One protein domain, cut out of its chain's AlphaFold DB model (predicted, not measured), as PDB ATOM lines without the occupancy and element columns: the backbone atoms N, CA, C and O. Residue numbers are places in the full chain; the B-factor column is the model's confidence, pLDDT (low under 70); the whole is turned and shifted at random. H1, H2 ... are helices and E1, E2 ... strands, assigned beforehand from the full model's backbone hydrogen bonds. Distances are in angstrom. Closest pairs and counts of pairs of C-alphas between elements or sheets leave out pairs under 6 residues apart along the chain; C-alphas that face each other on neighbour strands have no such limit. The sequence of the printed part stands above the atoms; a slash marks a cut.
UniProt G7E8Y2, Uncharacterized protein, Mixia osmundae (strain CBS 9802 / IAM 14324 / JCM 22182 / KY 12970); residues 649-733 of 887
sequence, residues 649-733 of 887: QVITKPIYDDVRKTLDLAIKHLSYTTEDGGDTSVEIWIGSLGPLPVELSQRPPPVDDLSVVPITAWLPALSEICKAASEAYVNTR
ATOM      1  N   GLN A 649     181.072 178.490 211.762       78.69
ATOM      2  CA  GLN A 649     181.225 179.617 212.695       78.69
ATOM      3  C   GLN A 649     182.672 179.741 213.180       78.69
ATOM      4  O   GLN A 649     183.243 178.788 213.707       78.69
ATOM      5  N   VAL A 650     183.265 180.931 213.052       83.56
ATOM      6  CA  VAL A 650     184.614 181.225 213.566       83.56
ATOM      7  C   VAL A 650     184.522 181.529 215.068       83.56
ATOM      8  O   VAL A 650     183.967 182.549 215.472       83.56
ATOM      9  N   ILE A 651     185.039 180.623 215.902       79.38
ATOM     10  CA  ILE A 651     184.857 180.623 217.365       79.38
ATOM     11  C   ILE A 651     185.889 181.502 218.086       79.38
ATOM     12  O   ILE A 651     185.583 182.121 219.107       79.38
ATOM     13  N   THR A 652     187.120 181.575 217.575       75.62
ATOM     14  CA  THR A 652     188.191 182.415 218.134       75.62
ATOM     15  C   THR A 652     188.436 183.655 217.290       75.62
ATOM     16  O   THR A 652     188.234 183.656 216.080       75.62
ATOM     17  N   LYS A 653     188.966 184.712 217.916       76.00
ATOM     18  CA  LYS A 653     189.610 185.780 217.146       76.00
ATOM     19  C   LYS A 653     190.770 185.181 216.333       76.00
ATOM     20  O   LYS A 653     191.527 184.401 216.917       76.00
ATOM     21  N   PRO A 654     190.935 185.549 215.051       81.75
ATOM     22  CA  PRO A 654     192.094 185.142 214.269       81.75
ATOM     23  C   PRO A 654     193.406 185.562 214.933       81.75
ATOM     24  O   PRO A 654     193.518 186.686 215.429       81.75
ATOM     25  N   ILE A 655     194.395 184.669 214.931       82.69
ATOM     26  CA  ILE A 655     195.754 184.954 215.403       82.69
ATOM     27  C   ILE A 655     196.686 184.885 214.198       82.69
ATOM     28  O   ILE A 655     196.823 183.833 213.580       82.69
ATOM     29  N   TYR A 656     197.313 186.008 213.854       84.88
ATOM     30  CA  TYR A 656     198.295 186.077 212.773       84.88
ATOM     31  C   TYR A 656     199.695 185.730 213.294       84.88
ATOM     32  O   TYR A 656     200.163 186.332 214.261       84.88
ATOM     33  N   ASP A 657     200.359 184.777 212.642       83.62
ATOM     34  CA  ASP A 657     201.779 184.482 212.820       83.62
ATOM     35  C   ASP A 657     202.563 185.187 211.705       83.62
ATOM     36  O   ASP A 657     202.577 184.748 210.552       83.62
ATOM     37  N   ASP A 658     203.217 186.297 212.054       78.31
ATOM     38  CA  ASP A 658     203.995 187.105 211.112       78.31
ATOM     39  C   ASP A 658     205.264 186.395 210.603       78.31
ATOM     40  O   ASP A 658     205.744 186.709 209.514       78.31
ATOM     41  N   VAL A 659     205.790 185.409 211.338       82.94
ATOM     42  CA  VAL A 659     206.986 184.647 210.940       82.94
ATOM     43  C   VAL A 659     206.625 183.593 209.896       82.94
ATOM     44  O   VAL A 659     207.374 183.378 208.946       82.94
ATOM     45  N   ARG A 660     205.469 182.940 210.058       82.62
ATOM     46  CA  ARG A 660     204.968 181.907 209.135       82.62
ATOM     47  C   ARG A 660     204.094 182.450 208.007       82.62
ATOM     48  O   ARG A 660     203.860 181.732 207.041       82.62
ATOM     49  N   LYS A 661     203.600 183.687 208.136       84.94
ATOM     50  CA  LYS A 661     202.540 184.276 207.296       84.94
ATOM     51  C   LYS A 661     201.265 183.414 207.290       84.94
ATOM     52  O   LYS A 661     200.569 183.302 206.285       84.94
ATOM     53  N   THR A 662     200.946 182.821 208.440       86.81
ATOM     54  CA  THR A 662     199.756 181.979 208.640       86.81
ATOM     55  C   THR A 662     198.747 182.633 209.577       86.81
ATOM     56  O   THR A 662     199.097 183.458 210.421       86.81
ATOM     57  N   LEU A 663     197.486 182.232 209.450       85.88
ATOM     58  CA  LEU A 663     196.369 182.682 210.266       85.88
ATOM     59  C   LEU A 663     195.758 181.491 211.008       85.88
ATOM     60  O   LEU A 663     195.163 180.606 210.396       85.88
ATOM     61  N   ASP A 664     195.900 181.468 212.329       85.19
ATOM     62  CA  ASP A 664     195.308 180.432 213.169       85.19
ATOM     63  C   ASP A 664     193.868 180.797 213.545       85.19
ATOM     64  O   ASP A 664     193.593 181.881 214.074       85.19
ATOM     65  N   LEU A 665     192.953 179.862 213.291       86.06
ATOM     66  CA  LEU A 665     191.512 179.981 213.510       86.06
ATOM     67  C   LEU A 665     191.000 178.742 214.262       86.06
ATOM     68  O   LEU A 665     191.616 177.679 214.235       86.06
ATOM     69  N   ALA A 666     189.828 178.847 214.880       84.00
ATOM     70  CA  ALA A 666     189.035 177.691 215.285       84.00
ATOM     71  C   ALA A 666     187.653 177.818 214.642       84.00
ATOM     72  O   ALA A 666     186.933 178.777 214.931       84.00
ATOM     73  N   ILE A 667     187.300 176.886 213.756       82.25
ATOM     74  CA  ILE A 667     186.042 176.911 213.002       82.25
ATOM     75  C   ILE A 667     185.164 175.743 213.433       82.25
ATOM     76  O   ILE A 667     185.572 174.584 213.393       82.25
ATOM     77  N   LYS A 668     183.938 176.062 213.838       82.00
ATOM     78  CA  LYS A 668     182.881 175.090 214.088       82.00
ATOM     79  C   LYS A 668     182.180 174.731 212.779       82.00
ATOM     80  O   LYS A 668     181.923 175.633 211.989       82.00
ATOM     81  N   HIS A 669     181.862 173.451 212.577       78.62
ATOM     82  CA  HIS A 669     181.250 172.910 211.347       78.62
ATOM     83  C   HIS A 669     182.097 173.122 210.068       78.62
ATOM     84  O   HIS A 669     181.567 173.447 209.011       78.62
ATOM     85  N   LEU A 670     183.425 172.945 210.157       71.88
ATOM     86  CA  LEU A 670     184.345 173.032 209.004       71.88
ATOM     87  C   LEU A 670     184.097 171.941 207.937       71.88
ATOM     88  O   LEU A 670     184.373 172.141 206.756       71.88
ATOM     89  N   SER A 671     183.565 170.794 208.352       66.19
ATOM     90  CA  SER A 671     182.914 169.832 207.468       66.19
ATOM     91  C   SER A 671     181.633 169.329 208.123       66.19
ATOM     92  O   SER A 671     181.532 169.275 209.356       66.19
ATOM     93  N   TYR A 672     180.633 169.000 207.309       65.56
ATOM     94  CA  TYR A 672     179.396 168.384 207.773       65.56
ATOM     95  C   TYR A 672     178.786 167.485 206.695       65.56
ATOM     96  O   TYR A 672     178.784 167.804 205.507       65.56
ATOM     97  N   THR A 673     178.203 166.368 207.125       58.97
ATOM     98  CA  THR A 673     177.400 165.496 206.265       58.97
ATOM     99  C   THR A 673     175.996 166.071 206.096       58.97
ATOM    100  O   THR A 673     175.319 166.316 207.098       58.97
ATOM    101  N   THR A 674     175.535 166.245 204.858       57.56
ATOM    102  CA  THR A 674     174.128 166.548 204.551       57.56
ATOM    103  C   THR A 674     173.215 165.362 204.894       57.56
ATOM    104  O   THR A 674     173.686 164.242 205.103       57.56
ATOM    105  N   GLU A 675     171.896 165.582 204.942       53.59
ATOM    106  CA  GLU A 675     170.923 164.502 205.196       53.59
ATOM    107  C   GLU A 675     170.941 163.419 204.095       53.59
ATOM    108  O   GLU A 675     170.665 162.253 204.377       53.59
ATOM    109  N   ASP A 676     171.362 163.774 202.875       55.53
ATOM    110  CA  ASP A 676     171.585 162.860 201.745       55.53
ATOM    111  C   ASP A 676     172.908 162.066 201.835       55.53
ATOM    112  O   ASP A 676     173.201 161.234 200.975       55.53
ATOM    113  N   GLY A 677     173.720 162.301 202.873       58.25
ATOM    114  CA  GLY A 677     174.983 161.599 203.120       58.25
ATOM    115  C   GLY A 677     176.205 162.163 202.384       58.25
ATOM    116  O   GLY A 677     177.255 161.522 202.391       58.25
ATOM    117  N   GLY A 678     176.098 163.345 201.768       59.00
ATOM    118  CA  GLY A 678     177.232 164.038 201.154       59.00
ATOM    119  C   GLY A 678     178.059 164.793 202.195       59.00
ATOM    120  O   GLY A 678     177.532 165.668 202.879       59.00
ATOM    121  N   ASP A 679     179.351 164.482 202.319       61.22
ATOM    122  CA  ASP A 679     180.272 165.251 203.166       61.22
ATOM    123  C   ASP A 679     180.652 166.564 202.464       61.22
ATOM    124  O   ASP A 679     181.259 166.557 201.393       61.22
ATOM    125  N   THR A 680     180.247 167.693 203.047       64.62
ATOM    126  CA  THR A 680     180.516 169.035 202.523       64.62
ATOM    127  C   THR A 680     181.659 169.654 203.314       64.62
ATOM    128  O   THR A 680     181.502 169.973 204.495       64.62
ATOM    129  N   SER A 681     182.809 169.844 202.667       70.50
ATOM    130  CA  SER A 681     183.926 170.609 203.221       70.50
ATOM    131  C   SER A 681     183.773 172.105 202.932       70.50
ATOM    132  O   SER A 681     183.223 172.521 201.910       70.50
ATOM    133  N   VAL A 682     184.246 172.925 203.867       73.06
ATOM    134  CA  VAL A 682     184.132 174.385 203.818       73.06
ATOM    135  C   VAL A 682     185.452 175.013 203.365       73.06
ATOM    136  O   VAL A 682     186.507 174.762 203.947       73.06
ATOM    137  N   GLU A 683     185.387 175.874 202.352       82.00
ATOM    138  CA  GLU A 683     186.519 176.657 201.854       82.00
ATOM    139  C   GLU A 683     186.673 177.986 202.618       82.00
ATOM    140  O   GLU A 683     185.688 178.605 203.033       82.00
ATOM    141  N   ILE A 684     187.912 178.475 202.744       81.81
ATOM    142  CA  ILE A 684     188.236 179.760 203.386       81.81
ATOM    143  C   ILE A 684     188.824 180.716 202.351       81.81
ATOM    144  O   ILE A 684     189.717 180.342 201.592       81.81
ATOM    145  N   TRP A 685     188.331 181.951 202.342       82.81
ATOM    146  CA  TRP A 685     188.651 182.980 201.358       82.81
ATOM    147  C   TRP A 685     188.980 184.312 202.051       82.81
ATOM    148  O   TRP A 685     188.362 184.676 203.056       82.81
ATOM    149  N   ILE A 686     189.944 185.060 201.510       81.25
ATOM    150  CA  ILE A 686     190.319 186.404 201.972       81.25
ATOM    151  C   ILE A 686     190.010 187.427 200.873       81.25
ATOM    152  O   ILE A 686     190.736 187.564 199.888       81.25
ATOM    153  N   GLY A 687     188.875 188.119 201.009       76.00
ATOM    154  CA  GLY A 687     188.309 188.900 199.906       76.00
ATOM    155  C   GLY A 687     188.010 188.000 198.699       76.00
ATOM    156  O   GLY A 687     187.261 187.035 198.817       76.00
ATOM    157  N   SER A 688     188.613 188.305 197.549       71.88
ATOM    158  CA  SER A 688     188.528 187.504 196.317       71.88
ATOM    159  C   SER A 688     189.609 186.420 196.181       71.88
ATOM    160  O   SER A 688     189.602 185.690 195.192       71.88
ATOM    161  N   LEU A 689     190.539 186.293 197.136       77.06
ATOM    162  CA  LEU A 689     191.627 185.311 197.079       77.06
ATOM    163  C   LEU A 689     191.263 184.028 197.838       77.06
ATOM    164  O   LEU A 689     191.020 184.052 199.046       77.06
ATOM    165  N   GLY A 690     191.271 182.901 197.129       76.94
ATOM    166  CA  GLY A 690     191.038 181.577 197.694       76.94
ATOM    167  C   GLY A 690     190.818 180.492 196.624       76.94
ATOM    168  O   GLY A 690     190.972 180.771 195.431       76.94
ATOM    169  N   PRO A 691     190.477 179.259 197.042       83.25
ATOM    170  CA  PRO A 691     190.459 178.814 198.435       83.25
ATOM    171  C   PRO A 691     191.874 178.825 199.031       83.25
ATOM    172  O   PRO A 691     192.843 178.442 198.373       83.25
ATOM    173  N   LEU A 692     192.013 179.299 200.269       83.56
ATOM    174  CA  LEU A 692     193.304 179.322 200.957       83.56
ATOM    175  C   LEU A 692     193.772 177.894 201.290       83.56
ATOM    176  O   LEU A 692     192.938 177.051 201.628       83.56
ATOM    177  N   PRO A 693     195.087 177.602 201.271       83.38
ATOM    178  CA  PRO A 693     195.605 176.353 201.816       83.38
ATOM    179  C   PRO A 693     195.376 176.312 203.334       83.38
ATOM    180  O   PRO A 693     195.761 177.243 204.045       83.38
ATOM    181  N   VAL A 694     194.768 175.239 203.840       85.31
ATOM    182  CA  VAL A 694     194.438 175.066 205.265       85.31
ATOM    183  C   VAL A 694     195.001 173.748 205.782       85.31
ATOM    184  O   VAL A 694     194.790 172.697 205.181       85.31
ATOM    185  N   GLU A 695     195.663 173.798 206.933       85.38
ATOM    186  CA  GLU A 695     196.105 172.628 207.694       85.38
ATOM    187  C   GLU A 695     195.351 172.520 209.027       85.38
ATOM    188  O   GLU A 695     194.954 173.525 209.622       85.38
ATOM    189  N   LEU A 696     195.178 171.293 209.527       82.12
ATOM    190  CA  LEU A 696     194.673 171.052 210.882       82.12
ATOM    191  C   LEU A 696     195.730 171.498 211.899       82.12
ATOM    192  O   LEU A 696     196.851 170.982 211.911       82.12
ATOM    193  N   SER A 697     195.384 172.449 212.766       75.00
ATOM    194  CA  SER A 697     196.344 173.007 213.715       75.00
ATOM    195  C   SER A 697     196.597 172.028 214.859       75.00
ATOM    196  O   SER A 697     195.667 171.512 215.473       75.00
ATOM    197  N   GLN A 698     197.867 171.821 215.210       67.06
ATOM    198  CA  GLN A 698     198.253 170.977 216.351       67.06
ATOM    199  C   GLN A 698     198.010 171.648 217.717       67.06
ATOM    200  O   GLN A 698     198.314 171.061 218.758       67.06
ATOM    201  N   ARG A 699     197.491 172.884 217.749       65.75
ATOM    202  CA  ARG A 699     197.073 173.524 219.002       65.75
ATOM    203  C   ARG A 699     195.817 172.826 219.539       65.75
ATOM    204  O   ARG A 699     194.914 172.544 218.753       65.75
ATOM    205  N   PRO A 700     195.719 172.571 220.858       64.25
ATOM    206  CA  PRO A 700     194.496 172.025 221.437       64.25
ATOM    207  C   PRO A 700     193.317 172.971 221.150       64.25
ATOM    208  O   PRO A 700     193.510 174.193 221.167       64.25
ATOM    209  N   PRO A 701     192.110 172.441 220.880       65.56
ATOM    210  CA  PRO A 701     190.954 173.276 220.600       65.56
ATOM    211  C   PRO A 701     190.631 174.174 221.809       65.56
ATOM    212  O   PRO A 701     190.834 173.775 222.957       65.56
ATOM    213  N   PRO A 702     190.109 175.391 221.582       64.38
ATOM    214  CA  PRO A 702     189.804 176.353 222.647       64.38
ATOM    215  C   PRO A 702     188.592 175.952 223.509       64.38
ATOM    216  O   PRO A 702     188.294 176.620 224.499       64.38
ATOM    217  N   VAL A 703     187.865 174.907 223.103       67.75
ATOM    218  CA  VAL A 703     186.648 174.371 223.721       67.75
ATOM    219  C   VAL A 703     186.658 172.852 223.529       67.75
ATOM    220  O   VAL A 703     186.998 172.388 222.442       67.75
ATOM    221  N   ASP A 704     186.231 172.088 224.538       64.25
ATOM    222  CA  ASP A 704     186.024 170.631 224.455       64.25
ATOM    223  C   ASP A 704     184.752 170.274 223.647       64.25
ATOM    224  O   ASP A 704     183.821 169.640 224.143       64.25
ATOM    225  N   ASP A 705     184.686 170.724 222.392       71.75
ATOM    226  CA  ASP A 705     183.586 170.484 221.454       71.75
ATOM    227  C   ASP A 705     184.144 169.892 220.154       71.75
ATOM    228  O   ASP A 705     184.847 170.562 219.402       71.75
ATOM    229  N   LEU A 706     183.802 168.630 219.877       70.00
ATOM    230  CA  LEU A 706     184.287 167.876 218.712       70.00
ATOM    231  C   LEU A 706     183.841 168.459 217.359       70.00
ATOM    232  O   LEU A 706     184.377 168.063 216.329       70.00
ATOM    233  N   SER A 707     182.877 169.386 217.345       72.69
ATOM    234  CA  SER A 707     182.484 170.115 216.132       72.69
ATOM    235  C   SER A 707     183.379 171.325 215.823       72.69
ATOM    236  O   SER A 707     183.236 171.906 214.746       72.69
ATOM    237  N   VAL A 708     184.284 171.708 216.736       80.06
ATOM    238  CA  VAL A 708     185.224 172.832 216.597       80.06
ATOM    239  C   VAL A 708     186.593 172.322 216.153       80.06
ATOM    240  O   VAL A 708     187.314 171.682 216.916       80.06
ATOM    241  N   VAL A 709     186.981 172.663 214.927       82.12
ATOM    242  CA  VAL A 709     188.261 172.273 214.332       82.12
ATOM    243  C   VAL A 709     189.254 173.442 214.431       82.12
ATOM    244  O   VAL A 709     189.001 174.501 213.847       82.12
ATOM    245  N   PRO A 710     190.377 173.303 215.162       84.69
ATOM    246  CA  PRO A 710     191.461 174.275 215.129       84.69
ATOM    247  C   PRO A 710     192.258 174.104 213.829       84.69
ATOM    248  O   PRO A 710     192.632 172.993 213.452       84.69
ATOM    249  N   ILE A 711     192.525 175.206 213.135       86.25
ATOM    250  CA  ILE A 711     193.149 175.218 211.809       86.25
ATOM    251  C   ILE A 711     194.172 176.342 211.671       86.25
ATOM    252  O   ILE A 711     194.108 177.356 212.367       86.25
ATOM    253  N   THR A 712     195.093 176.161 210.736       87.19
ATOM    254  CA  THR A 712     196.108 177.136 210.352       87.19
ATOM    255  C   THR A 712     195.983 177.352 208.843       87.19
ATOM    256  O   THR A 712     196.236 176.436 208.060       87.19
ATOM    257  N   ALA A 713     195.537 178.540 208.429       87.44
ATOM    258  CA  ALA A 713     195.399 178.919 207.024       87.44
ATOM    259  C   ALA A 713     196.643 179.685 206.550       87.44
ATOM    260  O   ALA A 713     197.118 180.590 207.237       87.44
ATOM    261  N   TRP A 714     197.169 179.350 205.377       88.06
ATOM    262  CA  TRP A 714     198.287 180.062 204.761       88.06
ATOM    263  C   TRP A 714     197.779 181.316 204.044       88.06
ATOM    264  O   TRP A 714     196.841 181.231 203.249       88.06
ATOM    265  N   LEU A 715     198.371 182.482 204.325       85.88
ATOM    266  CA  LEU A 715     197.969 183.742 203.696       85.88
ATOM    267  C   LEU A 715     198.861 184.078 202.485       85.88
ATOM    268  O   LEU A 715     200.081 183.920 202.574       85.88
ATOM    269  N   PRO A 716     198.281 184.578 201.374       83.62
ATOM    270  CA  PRO A 716     199.045 185.120 200.252       83.62
ATOM    271  C   PRO A 716     199.809 186.390 200.659       83.62
ATOM    272  O   PRO A 716     199.574 186.972 201.724       83.62
ATOM    273  N   ALA A 717     200.737 186.839 199.814       81.31
ATOM    274  CA  ALA A 717     201.552 188.009 200.118       81.31
ATOM    275  C   ALA A 717     200.684 189.277 200.227       81.31
ATOM    276  O   ALA A 717     199.704 189.451 199.502       81.31
ATOM    277  N   LEU A 718     201.064 190.217 201.101       74.94
ATOM    278  CA  LEU A 718     200.294 191.454 201.297       74.94
ATOM    279  C   LEU A 718     200.155 192.265 199.995       74.94
ATOM    280  O   LEU A 718     199.117 192.875 199.759       74.94
ATOM    281  N   SER A 719     201.160 192.213 199.118       77.50
ATOM    282  CA  SER A 719     201.114 192.776 197.764       77.50
ATOM    283  C   SER A 719     200.020 192.154 196.888       77.50
ATOM    284  O   SER A 719     199.363 192.875 196.142       77.50
ATOM    285  N   GLU A 720     199.783 190.846 196.996       79.94
ATOM    286  CA  GLU A 720     198.736 190.121 196.266       79.94
ATOM    287  C   GLU A 720     197.350 190.450 196.830       79.94
ATOM    288  O   GLU A 720     196.433 190.736 196.062       79.94
ATOM    289  N   ILE A 721     197.214 190.513 198.162       79.69
ATOM    290  CA  ILE A 721     195.982 190.935 198.850       79.69
ATOM    291  C   ILE A 721     195.610 192.369 198.443       79.69
ATOM    292  O   ILE A 721     194.481 192.623 198.020       79.69
ATOM    293  N   CYS A 722     196.560 193.308 198.511       74.69
ATOM    294  CA  CYS A 722     196.343 194.693 198.097       74.69
ATOM    295  C   CYS A 722     196.050 194.812 196.595       74.69
ATOM    296  O   CYS A 722     195.176 195.592 196.214       74.69
ATOM    297  N   LYS A 723     196.721 194.025 195.740       79.75
ATOM    298  CA  LYS A 723     196.439 193.984 194.301       79.75
ATOM    299  C   LYS A 723     195.009 193.511 194.035       79.75
ATOM    300  O   LYS A 723     194.254 194.247 193.406       79.75
ATOM    301  N   ALA A 724     194.614 192.355 194.565       73.69
ATOM    302  CA  ALA A 724     193.282 191.785 194.364       73.69
ATOM    303  C   ALA A 724     192.167 192.703 194.896       73.69
ATOM    304  O   ALA A 724     191.149 192.892 194.230       73.69
ATOM    305  N   ALA A 725     192.385 193.349 196.050       70.75
ATOM    306  CA  ALA A 725     191.481 194.370 196.578       70.75
ATOM    307  C   ALA A 725     191.391 195.609 195.664       70.75
ATOM    308  O   ALA A 725     190.306 196.162 195.477       70.75
ATOM    309  N   SER A 726     192.504 196.037 195.057       68.25
ATOM    310  CA  SER A 726     192.508 197.160 194.110       68.25
ATOM    311  C   SER A 726     191.805 196.823 192.788       68.25
ATOM    312  O   SER A 726     191.044 197.645 192.284       68.25
ATOM    313  N   GLU A 727     191.976 195.607 192.262       71.62
ATOM    314  CA  GLU A 727     191.315 195.139 191.036       71.62
ATOM    315  C   GLU A 727     189.796 195.002 191.253       71.62
ATOM    316  O   GLU A 727     189.009 195.495 190.445       71.62
ATOM    317  N   ALA A 728     189.375 194.466 192.404       60.22
ATOM    318  CA  ALA A 728     187.976 194.436 192.838       60.22
ATOM    319  C   ALA A 728     187.335 195.839 192.929       60.22
ATOM    320  O   ALA A 728     186.221 196.061 192.441       60.22
ATOM    321  N   TYR A 729     188.049 196.804 193.520       53.34
ATOM    322  CA  TYR A 729     187.603 198.198 193.647       53.34
ATOM    323  C   TYR A 729     187.582 198.959 192.307       53.34
ATOM    324  O   TYR A 729     186.805 199.898 192.123       53.34
ATOM    325  N   VAL A 730     188.429 198.571 191.350       52.34
ATOM    326  CA  VAL A 730     188.445 199.157 190.003       52.34
ATOM    327  C   VAL A 730     187.302 198.609 189.144       52.34
ATOM    328  O   VAL A 730     186.615 199.402 188.500       52.34
ATOM    329  N   ASN A 731     187.049 197.297 189.160       49.44
ATOM    330  CA  ASN A 731     186.007 196.672 188.335       49.44
ATOM    331  C   ASN A 731     184.602 197.186 188.690       49.44
ATOM    332  O   ASN A 731     183.889 197.683 187.816       49.44
ATOM    333  N   THR A 732     184.261 197.194 189.983       50.03
ATOM    334  CA  THR A 732     182.994 197.759 190.498       50.03
ATOM    335  C   THR A 732     182.775 199.219 190.077       50.03
ATOM    336  O   THR A 732     181.643 199.644 189.853       50.03
ATOM    337  N   ARG A 733     183.848 200.000 189.886       35.75
ATOM    338  CA  ARG A 733     183.767 201.392 189.420       35.75
ATOM    339  C   ARG A 733     183.532 201.531 187.910       35.75
ATOM    340  O   ARG A 733     182.965 202.541 187.490       35.75
TER     341      ARG A 733
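Overview. This is residues 649 to 733 of the 887 residues of an uncharacterized protein of Mixia osmundae (strain CBS 9802 / IAM 14324 / JCM 22182 / KY 12970) (UniProt G7E8Y2). A small twisted sheet of four strands, E1, E2, E6 and E5 in that order, has a two-stranded hairpin, E3 and E4, leading off from the end of E2, while the helix H1 is set off from the sheet at one end of the longest axis. E4, the longest strand by residues, runs back from the hairpin's turn and ends with its last residue near the helix. The 85 printed residues hold six named strands and then one named helix, in the order E1 E2 E3 E4 E5 E6 H1; both sheets are antiparallel, and the class is mixed, helices and strands. The whole is loose, with a radius of gyration of the C-alphas of 15.2 A, and flat, spanning 43 by 36 by 17 A.

Along the chain. In the larger sheet, E1 is residues 655 to 657, 6.6 A long, with C-alpha 655 at (195.754, 184.954, 215.403). E2 is residues 662 to 668, 19.0 A; E6 is residues 708 to 714, 19.1 A; E5 is residues 694 to 696, 6.9 A. In the smaller sheet, E3 is residues 671 to 673, 7.1 A, and E4 is residues 679 to 686, 23.4 A, with C-alpha 686 at (190.319, 186.404, 201.972). H1 is residues 718 to 733, 22.6 A, ending with C-alpha 733 at (183.767, 201.392, 189.420).

Arrangement. The inner strands E2 and E6 are antiparallel at 156 degrees, with N 665 and O 711 at 2.9 A. E1, an edge strand, forms a hairpin with E2, with N 655 and O 664 at 3.0 A. E5, the other edge strand, forms a hairpin with E6, with N 695 and O 712 at 2.9 A. From edge to edge the strands' lines turn by 76 degrees. Residues 649 to 650 also pair, antiparallel, with residues 667 to 668 of E2. E2 runs on into E3 across a break of 2 residues, at 29 degrees. E3 and E4 form a hairpin, with N 680 and O 672 at 2.9 A. E4 and E6 are only just apart, their closest C-alphas 8.1 A from each other. H1 is not on the larger sheet; its closest C-alpha pair with E4 is Ile 721 and Ile 686, 7.9 A. In H1, 11 of 12 O i to N i+4 pairs are within hydrogen-bond range.

Size, cuts and confidence. The two C-alphas farthest apart, of Asp 704 and Arg 733, are 46.7 A from each other. The printed part has no cut. The link from E5 to E6 is long, with 11 residues. Mean pLDDT of the printed part is 74.4; residues 671 to 680, 698 to 704, 726 and 728 to 733 are under 70.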